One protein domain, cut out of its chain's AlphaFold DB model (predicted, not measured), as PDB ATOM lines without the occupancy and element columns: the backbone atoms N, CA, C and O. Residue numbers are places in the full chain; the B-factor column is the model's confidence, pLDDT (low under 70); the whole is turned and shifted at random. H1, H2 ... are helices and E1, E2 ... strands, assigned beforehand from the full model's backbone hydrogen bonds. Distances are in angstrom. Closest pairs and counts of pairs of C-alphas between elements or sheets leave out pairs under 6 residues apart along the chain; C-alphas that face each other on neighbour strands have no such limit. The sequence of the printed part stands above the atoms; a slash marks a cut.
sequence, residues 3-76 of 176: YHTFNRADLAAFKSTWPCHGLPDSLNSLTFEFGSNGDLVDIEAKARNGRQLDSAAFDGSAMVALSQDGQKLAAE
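This is residues 3 to 76 of the 176 residues of an uncharacterized protein of Mesorhizobium sp. INR15 (UniProt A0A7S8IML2). A small antiparallel sheet of three strands, E1, E2 and E3, has the long helix H2 packed slantwise over one face, across E1 and E2, with no named helix over the other face. The shorter helix H1 sits beside the strands near the start of E2, at the sheet's level, and a long loop after E3 leads round to the start of H2. The printed part has 74 residues with three named strands and two named helices, in the order E1, H1, E2, E3, H2; the sheet's order is E1, E2, E3, and the class is mixed, helices and strands. The whole is compact and rounded, with a radius of gyration of the C-alphas of 11.6 A and spans of 32 by 26 by 20 A.

E1, residues 3 to 6, begins at C-alpha 3 at (15.555, -30.712, 43.707) and is 10.1 A long. H1, residues 8 to 17, measures 14.4 A. E2, residues 27 to 34, starts at C-alpha 27 at (26.387, -17.007, 48.209) and measures 20.6 A. E3, residues 40 to 47, measures 21.2 A. H2, residues 61 to 75, measures 21.0 A and ends at C-alpha 75 at (18.316, -38.736, 41.902).

E2 is the inner strand, and E1 and E3 are edge strands. E1 and E2 are antiparallel at 162 degrees, with N 6 and O 30 within hydrogen-bond range at 2.8 A. E2 and E3 form a hairpin, antiparallel at 166 degrees, with N 31 and O 44 at 2.8 A and N 44 and O 31 at 2.9 A, both within hydrogen-bond range. H2 is on the sheet at a height of 8.3 A over it and lies over E1 and E2, forming two layers, a helix on one face of a sheet. On the local plane H2 stands at 54 degrees to E1, slantwise to the strands. The closest C-alphas of E1 and H2 are those of His 4 and Ala 74, 5.3 A apart; those of E2 and H2 are Phe 32 and Gly 70, at 6.3 A. H1 is on the sheet but at the sheet's level, at a height of 3.0 A; its closest C-alpha pair with E2 is Arg 8 and Asn 28, 4.9 A apart. H1 and H2 are near each other, with 5 pairs of C-alphas within 10 A. In both helices every O i to N i+4 pair is within hydrogen-bond range.

The two C-alphas farthest apart are those of Asn 37 and Asn 49, at 33.4 A. The printed part, residues 3 to 76, has no cut. The links E1 to H1 and E2 to E3 are tight, H1 to E2 is short, and E3 to H2, residues 48 to 60, is long; in it residues 52 to 53 pair antiparallel with residues 45 to 46 of E3. The mean pLDDT of the printed part is 85.9, and no printed residue is under 70.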
ATOM      1  N   TYR A   3      14.706 -31.868  43.469       88.38
ATOM      2  CA  TYR A   3      15.555 -30.712  43.707       88.38
ATOM      3  C   TYR A   3      16.635 -31.060  44.718       88.38
ATOM      4  O   TYR A   3      16.459 -31.938  45.568       88.38
ATOM      5  N   HIS A   4      17.752 -30.354  44.632       89.31
ATOM      6  CA  HIS A   4      18.808 -30.432  45.623       89.31
ATOM      7  C   HIS A   4      19.284 -29.031  45.990       89.31
ATOM      8  O   HIS A   4      19.500 -28.195  45.115       89.31
ATOM      9  N   THR A   5      19.449 -28.788  47.288       91.12
ATOM     10  CA  THR A   5      19.927 -27.509  47.814       91.12
ATOM     11  C   THR A   5      21.265 -27.716  48.495       91.12
ATOM     12  O   THR A   5      21.337 -28.368  49.535       91.12
ATOM     13  N   PHE A   6      22.292 -27.075  47.952       91.00
ATOM     14  CA  PHE A   6      23.571 -26.899  48.620       91.00
ATOM     15  C   PHE A   6      23.453 -25.747  49.609       91.00
ATOM     16  O   PHE A   6      23.169 -24.599  49.239       91.00
ATOM     17  N   ASN A   7      23.647 -26.053  50.886       90.81
ATOM     18  CA  ASN A   7      23.653 -25.057  51.943       90.81
ATOM     19  C   ASN A   7      25.042 -24.403  52.066       90.81
ATOM     20  O   ASN A   7      26.009 -24.773  51.401       90.81
ATOM     21  N   ARG A   8      25.154 -23.407  52.947       89.44
ATOM     22  CA  ARG A   8      26.393 -22.651  53.155       89.44
ATOM     23  C   ARG A   8      27.597 -23.536  53.492       89.44
ATOM     24  O   ARG A   8      28.697 -23.221  53.046       89.44
ATOM     25  N   ALA A   9      27.417 -24.569  54.312       86.88
ATOM     26  CA  ALA A   9      28.500 -25.467  54.698       86.88
ATOM     27  C   ALA A   9      28.974 -26.291  53.494       86.88
ATOM     28  O   ALA A   9      30.177 -26.335  53.245       86.88
ATOM     29  N   ASP A  10      28.043 -26.826  52.700       89.25
ATOM     30  CA  ASP A  10      28.355 -27.581  51.478       89.25
ATOM     31  C   ASP A  10      29.117 -26.701  50.476       89.25
ATOM     32  O   ASP A  10      30.173 -27.075  49.967       89.25
ATOM     33  N   LEU A  11      28.633 -25.472  50.257       90.00
ATOM     34  CA  LEU A  11      29.272 -24.504  49.366       90.00
ATOM     35  C   LEU A  11      30.653 -24.074  49.879       90.00
ATOM     36  O   LEU A  11      31.563 -23.877  49.082       90.00
ATOM     37  N   ALA A  12      30.836 -23.918  51.192       88.94
ATOM     38  CA  ALA A  12      32.139 -23.590  51.768       88.94
ATOM     39  C   ALA A  12      33.139 -24.742  51.593       88.94
ATOM     40  O   ALA A  12      34.286 -24.495  51.218       88.94
ATOM     41  N   ALA A  13      32.702 -25.986  51.807       88.31
ATOM     42  CA  ALA A  13      33.520 -27.172  51.574       88.31
ATOM     43  C   ALA A  13      33.930 -27.283  50.096       88.31
ATOM     44  O   ALA A  13      35.118 -27.438  49.800       88.31
ATOM     45  N   PHE A  14      32.985 -27.087  49.174       89.69
ATOM     46  CA  PHE A  14      33.252 -27.061  47.736       89.69
ATOM     47  C   PHE A  14      34.266 -25.973  47.357       89.69
ATOM     48  O   PHE A  14      35.284 -26.250  46.728       89.69
ATOM     49  N   LYS A  15      34.059 -24.729  47.806       88.81
ATOM     50  CA  LYS A  15      34.984 -23.616  47.526       88.81
ATOM     51  C   LYS A  15      36.384 -23.842  48.091       88.81
ATOM     52  O   LYS A  15      37.357 -23.407  47.487       88.81
ATOM     53  N   SER A  16      36.492 -24.512  49.239       87.62
ATOM     54  CA  SER A  16      37.789 -24.814  49.857       87.62
ATOM     55  C   SER A  16      38.620 -25.817  49.052       87.62
ATOM     56  O   SER A  16      39.845 -25.793  49.120       87.62
ATOM     57  N   THR A  17      37.956 -26.680  48.283       87.56
ATOM     58  CA  THR A  17      38.595 -27.715  47.461       87.56
ATOM     59  C   THR A  17      38.720 -27.305  45.997       87.56
ATOM     60  O   THR A  17      39.600 -27.814  45.305       87.56
ATOM     61  N   TRP A  18      37.903 -26.356  45.531       85.31
ATOM     62  CA  TRP A  18      37.876 -25.907  44.143       85.31
ATOM     63  C   TRP A  18      38.501 -24.507  43.962       85.31
ATOM     64  O   TRP A  18      37.835 -23.494  44.197       85.31
ATOM     65  N   PRO A  19      39.759 -24.403  43.491       78.00
ATOM     66  CA  PRO A  19      40.378 -23.111  43.204       78.00
ATOM     67  C   PRO A  19      39.711 -22.420  42.004       78.00
ATOM     68  O   PRO A  19      39.310 -23.069  41.042       78.00
ATOM     69  N   CYS A  20      39.622 -21.085  42.038       78.31
ATOM     70  CA  CYS A  20      39.053 -20.270  40.951       78.31
ATOM     71  C   CYS A  20      37.596 -20.626  40.590       78.31
ATOM     72  O   CYS A  20      37.200 -20.561  39.431       78.31
ATOM     73  N   HIS A  21      36.781 -20.970  41.591       81.81
ATOM     74  CA  HIS A  21      35.387 -21.392  41.413       81.81
ATOM     75  C   HIS A  21      34.437 -20.331  40.822       81.81
ATOM     76  O   HIS A  21      33.320 -20.672  40.455       81.81
ATOM     77  N   GLY A  22      34.788 -19.040  40.811       82.88
ATOM     78  CA  GLY A  22      33.931 -17.963  40.276       82.88
ATOM     79  C   GLY A  22      32.651 -17.655  41.078       82.88
ATOM     80  O   GLY A  22      32.073 -16.586  40.929       82.88
ATOM     81  N   LEU A  23      32.229 -18.547  41.981       86.44
ATOM     82  CA  LEU A  23      31.066 -18.355  42.857       86.44
ATOM     83  C   LEU A  23      31.223 -17.173  43.843       86.44
ATOM     84  O   LEU A  23      32.249 -17.089  44.522       86.44
ATOM     85  N   PRO A  24      30.186 -16.337  44.058       86.31
ATOM     86  CA  PRO A  24      30.251 -15.195  44.974       86.31
ATOM     87  C   PRO A  24      30.437 -15.603  46.441       86.31
ATOM     88  O   PRO A  24      29.784 -16.527  46.924       86.31
ATOM     89  N   ASP A  25      31.237 -14.870  47.218       85.06
ATOM     90  CA  ASP A  25      31.419 -15.109  48.670       85.06
ATOM     91  C   ASP A  25      30.178 -14.821  49.522       85.06
ATOM     92  O   ASP A  25      30.027 -15.312  50.654       85.06
ATOM     93  N   SER A  26      29.274 -14.022  48.963       86.56
ATOM     94  CA  SER A  26      27.962 -13.731  49.522       86.56
ATOM     95  C   SER A  26      26.966 -14.875  49.329       86.56
ATOM     96  O   SER A  26      25.938 -14.856  50.009       86.56
ATOM     97  N   LEU A  27      27.256 -15.860  48.467       88.12
ATOM     98  CA  LEU A  27      26.387 -17.007  48.209       88.12
ATOM     99  C   LEU A  27      26.181 -17.816  49.496       88.12
ATOM    100  O   LEU A  27      27.136 -18.196  50.179       88.12
ATOM    101  N   ASN A  28      24.917 -18.036  49.838       90.50
ATOM    102  CA  ASN A  28      24.484 -18.703  51.060       90.50
ATOM    103  C   ASN A  28      23.801 -20.040  50.781       90.50
ATOM    104  O   ASN A  28      23.989 -20.986  51.539       90.50
ATOM    105  N   SER A  29      23.017 -20.115  49.709       91.75
ATOM    106  CA  SER A  29      22.420 -21.361  49.245       91.75
ATOM    107  C   SER A  29      22.299 -21.357  47.731       91.75
ATOM    108  O   SER A  29      22.079 -20.300  47.131       91.75
ATOM    109  N   LEU A  30      22.407 -22.545  47.150       91.94
ATOM    110  CA  LEU A  30      22.212 -22.791  45.731       91.94
ATOM    111  C   LEU A  30      21.299 -24.005  45.576       91.94
ATOM    112  O   LEU A  30      21.634 -25.092  46.045       91.94
ATOM    113  N   THR A  31      20.142 -23.806  44.962       91.69
ATOM    114  CA  THR A  31      19.151 -24.852  44.720       91.69
ATOM    115  C   THR A  31      19.078 -25.140  43.233       91.69
ATOM    116  O   THR A  31      18.924 -24.218  42.437       91.69
ATOM    117  N   PHE A  32      19.153 -26.417  42.882       92.12
ATOM    118  CA  PHE A  32      18.916 -26.917  41.536       92.12
ATOM    119  C   PHE A  32      17.587 -27.653  41.495       92.12
ATOM    120  O   PHE A  32      17.364 -28.549  42.314       92.12
ATOM    121  N   GLU A  33      16.731 -27.302  40.544       91.00
ATOM    122  CA  GLU A  33      15.503 -28.033  40.247       91.00
ATOM    123  C   GLU A  33      15.671 -28.843  38.965       91.00
ATOM    124  O   GLU A  33      16.132 -28.330  37.947       91.00
ATOM    125  N   PHE A  34      15.256 -30.107  39.007       90.25
ATOM    126  CA  PHE A  34      15.324 -31.036  37.892       90.25
ATOM    127  C   PHE A  34      13.937 -31.555  37.506       90.25
ATOM    128  O   PHE A  34      13.098 -31.913  38.349       90.25
ATOM    129  N   GLY A  35      13.711 -31.656  36.199       87.31
ATOM    130  CA  GLY A  35      12.533 -32.251  35.587       87.31
ATOM    131  C   GLY A  35      12.408 -33.742  35.901       87.31
ATOM    132  O   GLY A  35      13.316 -34.384  36.426       87.31
ATOM    133  N   SER A  36      11.257 -34.337  35.581       83.00
ATOM    134  CA  SER A  36      11.047 -35.791  35.725       83.00
ATOM    135  C   SER A  36      11.951 -36.633  34.819       83.00
ATOM    136  O   SER A  36      12.162 -37.807  35.103       83.00
ATOM    137  N   ASN A  37      12.476 -36.042  33.748       83.31
ATOM    138  CA  ASN A  37      13.463 -36.631  32.845       83.31
ATOM    139  C   ASN A  37      14.917 -36.435  33.320       83.31
ATOM    140  O   ASN A  37      15.829 -36.943  32.679       83.31
ATOM    141  N   GLY A  38      15.127 -35.725  34.436       81.00
ATOM    142  CA  GLY A  38      16.447 -35.420  34.984       81.00
ATOM    143  C   GLY A  38      17.080 -34.137  34.446       81.00
ATOM    144  O   GLY A  38      18.144 -33.770  34.936       81.00
ATOM    145  N   ASP A  39      16.456 -33.438  33.496       86.62
ATOM    146  CA  ASP A  39      17.003 -32.192  32.952       86.62
ATOM    147  C   ASP A  39      16.952 -31.067  33.986       86.62
ATOM    148  O   ASP A  39      16.012 -30.985  34.774       86.62
ATOM    149  N   LEU A  40      17.947 -30.180  33.969       87.38
ATOM    150  CA  LEU A  40      17.946 -28.978  34.799       87.38
ATOM    151  C   LEU A  40      16.839 -28.021  34.332       87.38
ATOM    152  O   LEU A  40      16.789 -27.647  33.162       87.38
ATOM    153  N   VAL A  41      15.966 -27.628  35.258       91.12
ATOM    154  CA  VAL A  41      14.798 -26.770  35.013       91.12
ATOM    155  C   VAL A  41      15.000 -25.374  35.590       91.12
ATOM    156  O   VAL A  41      14.678 -24.400  34.915       91.12
ATOM    157  N   ASP A  42      15.540 -25.267  36.807       89.81
ATOM    158  CA  ASP A  42      15.755 -23.976  37.469       89.81
ATOM    159  C   ASP A  42      17.005 -23.981  38.362       89.81
ATOM    160  O   ASP A  42      17.440 -25.026  38.862       89.81
ATOM    161  N   ILE A  43      17.581 -22.794  38.559       90.56
ATOM    162  CA  ILE A  43      18.672 -22.533  39.500       90.56
ATOM    163  C   ILE A  43      18.285 -21.339  40.373       90.56
ATOM    164  O   ILE A  43      18.291 -20.192  39.922       90.56
ATOM    165  N   GLU A  44      18.073 -21.584  41.663       91.06
ATOM    166  CA  GLU A  44      17.822 -20.529  42.640       91.06
ATOM    167  C   GLU A  44      19.057 -20.302  43.521       91.06
ATOM    168  O   GLU A  44      19.454 -21.156  44.317       91.06
ATOM    169  N   ALA A  45      19.655 -19.116  43.427       90.69
ATOM    170  CA  ALA A  45      20.789 -18.716  44.251       90.69
ATOM    171  C   ALA A  45      20.391 -17.614  45.236       90.69
ATOM    172  O   ALA A  45      19.753 -16.630  44.862       90.69
ATOM    173  N   LYS A  46      20.796 -17.735  46.506       92.12
ATOM    174  CA  LYS A  46      20.498 -16.732  47.545       92.12
ATOM    175  C   LYS A  46      21.759 -16.242  48.231       92.12
ATOM    176  O   LYS A  46      22.635 -17.029  48.589       92.12
ATOM    177  N   ALA A  47      21.823 -14.937  48.462       89.31
ATOM    178  CA  ALA A  47      22.847 -14.298  49.273       89.31
ATOM    179  C   ALA A  47      22.564 -14.455  50.779       89.31
ATOM    180  O   ALA A  47      21.458 -14.802  51.195       89.31
ATOM    181  N   ARG A  48      23.550 -14.131  51.625       85.38
ATOM    182  CA  ARG A  48      23.422 -14.187  53.101       85.38
ATOM    183  C   ARG A  48      22.283 -13.344  53.674       85.38
ATOM    184  O   ARG A  48      21.750 -13.684  54.721       85.38
ATOM    185  N   ASN A  49      21.919 -12.252  53.008       85.88
ATOM    186  CA  ASN A  49      20.805 -11.388  53.407       85.88
ATOM    187  C   ASN A  49      19.444 -11.866  52.858       85.88
ATOM    188  O   ASN A  49      18.471 -11.125  52.934       85.88
ATOM    189  N   GLY A  50      19.381 -13.062  52.264       83.06
ATOM    190  CA  GLY A  50      18.173 -13.627  51.662       83.06
ATOM    191  C   GLY A  50      17.845 -13.093  50.266       83.06
ATOM    192  O   GLY A  50      16.908 -13.588  49.645       83.06
ATOM    193  N   ARG A  51      18.606 -12.122  49.740       87.81
ATOM    194  CA  ARG A  51      18.402 -11.594  48.386       87.81
ATOM    195  C   ARG A  51      18.711 -12.672  47.352       87.81
ATOM    196  O   ARG A  51      19.777 -13.287  47.412       87.81
ATOM    197  N   GLN A  52      17.819 -12.848  46.383       86.81
ATOM    198  CA  GLN A  52      18.092 -13.698  45.230       86.81
ATOM    199  C   GLN A  52      19.253 -13.108  44.420       86.81
ATOM    200  O   GLN A  52      19.330 -11.898  44.174       86.81
ATOM    201  N   LEU A  53      20.202 -13.966  44.082       84.44
ATOM    202  CA  LEU A  53      21.296 -13.653  43.187       84.44
ATOM    203  C   LEU A  53      20.922 -14.169  41.803       84.44
ATOM    204  O   LEU A  53      20.376 -15.262  41.681       84.44
ATOM    205  N   ASP A  54      21.215 -13.370  40.786       82.12
ATOM    206  CA  ASP A  54      21.067 -13.809  39.406       82.12
ATOM    207  C   ASP A  54      22.111 -14.894  39.134       82.12
ATOM    208  O   ASP A  54      23.308 -14.643  39.270       82.12
ATOM    209  N   SER A  55      21.658 -16.102  38.802       71.56
ATOM    210  CA  SER A  55      22.538 -17.229  38.490       71.56
ATOM    211  C   SER A  55      23.370 -16.971  37.234       71.56
ATOM    212  O   SER A  55      24.484 -17.478  37.143       71.56
ATOM    213  N   ALA A  56      22.915 -16.101  36.324       73.75
ATOM    214  CA  ALA A  56      23.710 -15.656  35.182       73.75
ATOM    215  C   ALA A  56      24.943 -14.832  35.596       73.75
ATOM    216  O   ALA A  56      25.871 -14.671  34.807       73.75
ATOM    217  N   ALA A  57      24.983 -14.314  36.830       70.69
ATOM    218  CA  ALA A  57      26.115 -13.545  37.337       70.69
ATOM    219  C   ALA A  57      27.310 -14.419  37.767       70.69
ATOM    220  O   ALA A  57      28.358 -13.878  38.123       70.69
ATOM    221  N   PHE A  58      27.155 -15.744  37.793       75.25
ATOM    222  CA  PHE A  58      28.224 -16.694  38.101       75.25
ATOM    223  C   PHE A  58      28.003 -17.990  37.320       75.25
ATOM    224  O   PHE A  58      27.252 -18.875  37.725       75.25
ATOM    225  N   ASP A  59      28.701 -18.098  36.197       72.00
ATOM    226  CA  ASP A  59      28.742 -19.266  35.329       72.00
ATOM    227  C   ASP A  59      30.111 -19.979  35.409       72.00
ATOM    228  O   ASP A  59      31.005 -19.596  36.170       72.00
ATOM    229  N   GLY A  60      30.261 -21.091  34.682       82.31
ATOM    230  CA  GLY A  60      31.538 -21.800  34.543       82.31
ATOM    231  C   GLY A  60      31.568 -23.229  35.091       82.31
ATOM    232  O   GLY A  60      30.551 -23.814  35.472       82.31
ATOM    233  N   SER A  61      32.767 -23.818  35.103       84.31
ATOM    234  CA  SER A  61      32.982 -25.244  35.400       84.31
ATOM    235  C   SER A  61      32.557 -25.647  36.811       84.31
ATOM    236  O   SER A  61      32.006 -26.729  36.991       84.31
ATOM    237  N   ALA A  62      32.742 -24.766  37.795       85.00
ATOM    238  CA  ALA A  62      32.274 -24.978  39.162       85.00
ATOM    239  C   ALA A  62      30.743 -25.074  39.244       85.00
ATOM    240  O   ALA A  62      30.214 -25.906  39.977       85.00
ATOM    241  N   MET A  63      30.033 -24.251  38.468       86.69
ATOM    242  CA  MET A  63      28.576 -24.290  38.413       86.69
ATOM    243  C   MET A  63      28.110 -25.606  37.775       86.69
ATOM    244  O   MET A  63      27.266 -26.306  38.326       86.69
ATOM    245  N   VAL A  64      28.710 -25.992  36.645       87.44
ATOM    246  CA  VAL A  64      28.402 -27.266  35.974       87.44
ATOM    247  C   VAL A  64      28.630 -28.454  36.910       87.44
ATOM    248  O   VAL A  64      27.765 -29.321  37.001       87.44
ATOM    249  N   ALA A  65      29.743 -28.469  37.645       87.00
ATOM    250  CA  ALA A  65      30.034 -29.515  38.619       87.00
ATOM    251  C   ALA A  65      28.982 -29.569  39.736       87.00
ATOM    252  O   ALA A  65      28.427 -30.632  39.996       87.00
ATOM    253  N   LEU A  66      28.624 -28.423  40.326       88.75
ATOM    254  CA  LEU A  66      27.563 -28.353  41.336       88.75
ATOM    255  C   LEU A  66      26.197 -28.785  40.790       88.75
ATOM    256  O   LEU A  66      25.433 -29.421  41.508       88.75
ATOM    257  N   SER A  67      25.883 -28.481  39.530       88.81
ATOM    258  CA  SER A  67      24.648 -28.948  38.891       88.81
ATOM    259  C   SER A  67      24.649 -30.465  38.702       88.81
ATOM    260  O   SER A  67      23.651 -31.106  39.017       88.81
ATOM    261  N   GLN A  68      25.758 -31.052  38.245       88.50
ATOM    262  CA  GLN A  68      25.902 -32.502  38.077       88.50
ATOM    263  C   GLN A  68      25.838 -33.239  39.422       88.50
ATOM    264  O   GLN A  68      25.124 -34.236  39.551       88.50
ATOM    265  N   ASP A  69      26.518 -32.715  40.442       86.62
ATOM    266  CA  ASP A  69      26.433 -33.231  41.807       86.62
ATOM    267  C   ASP A  69      25.008 -33.091  42.343       86.62
ATOM    268  O   ASP A  69      24.451 -34.040  42.889       86.62
ATOM    269  N   GLY A  70      24.373 -31.939  42.115       85.94
ATOM    270  CA  GLY A  70      22.981 -31.689  42.459       85.94
ATOM    271  C   GLY A  70      22.034 -32.676  41.783       85.94
ATOM    272  O   GLY A  70      21.122 -33.164  42.436       85.94
ATOM    273  N   GLN A  71      22.271 -33.028  40.518       85.75
ATOM    274  CA  GLN A  71      21.470 -33.995  39.767       85.75
ATOM    275  C   GLN A  71      21.620 -35.400  40.355       85.75
ATOM    276  O   GLN A  71      20.625 -36.078  40.612       85.75
ATOM    277  N   LYS A  72      22.857 -35.825  40.631       84.12
ATOM    278  CA  LYS A  72      23.141 -37.112  41.274       84.12
ATOM    279  C   LYS A  72      22.501 -37.190  42.661       84.12
ATOM    280  O   LYS A  72      21.828 -38.167  42.982       84.12
ATOM    281  N   LEU A  73      22.649 -36.135  43.458       82.75
ATOM    282  CA  LEU A  73      22.064 -36.036  44.790       82.75
ATOM    283  C   LEU A  73      20.535 -35.871  44.740       82.75
ATOM    284  O   LEU A  73      19.839 -36.292  45.658       82.75
ATOM    285  N   ALA A  74      19.957 -35.292  43.699       81.19
ATOM    286  CA  ALA A  74      18.505 -35.247  43.540       81.19
ATOM    287  C   ALA A  74      17.936 -36.619  43.132       81.19
ATOM    288  O   ALA A  74      16.823 -36.961  43.530       81.19
ATOM    289  N   ALA A  75      18.702 -37.407  42.373       76.81
ATOM    290  CA  ALA A  75      18.316 -38.736  41.902       76.81
ATOM    291  C   ALA A  75      18.460 -39.836  42.968       76.81
ATOM    292  O   ALA A  75      17.725 -40.825  42.942       76.81
ATOM    293  N   GLU A  76      19.399 -39.689  43.903       74.94
ATOM    294  CA  GLU A  76      19.559 -40.622  45.016       74.94
ATOM    295  C   GLU A  76      18.300 -40.644  45.909       74.94
ATOM    296  O   GLU A  76      17.887 -39.603  46.434       74.94
TER     297      GLU A  76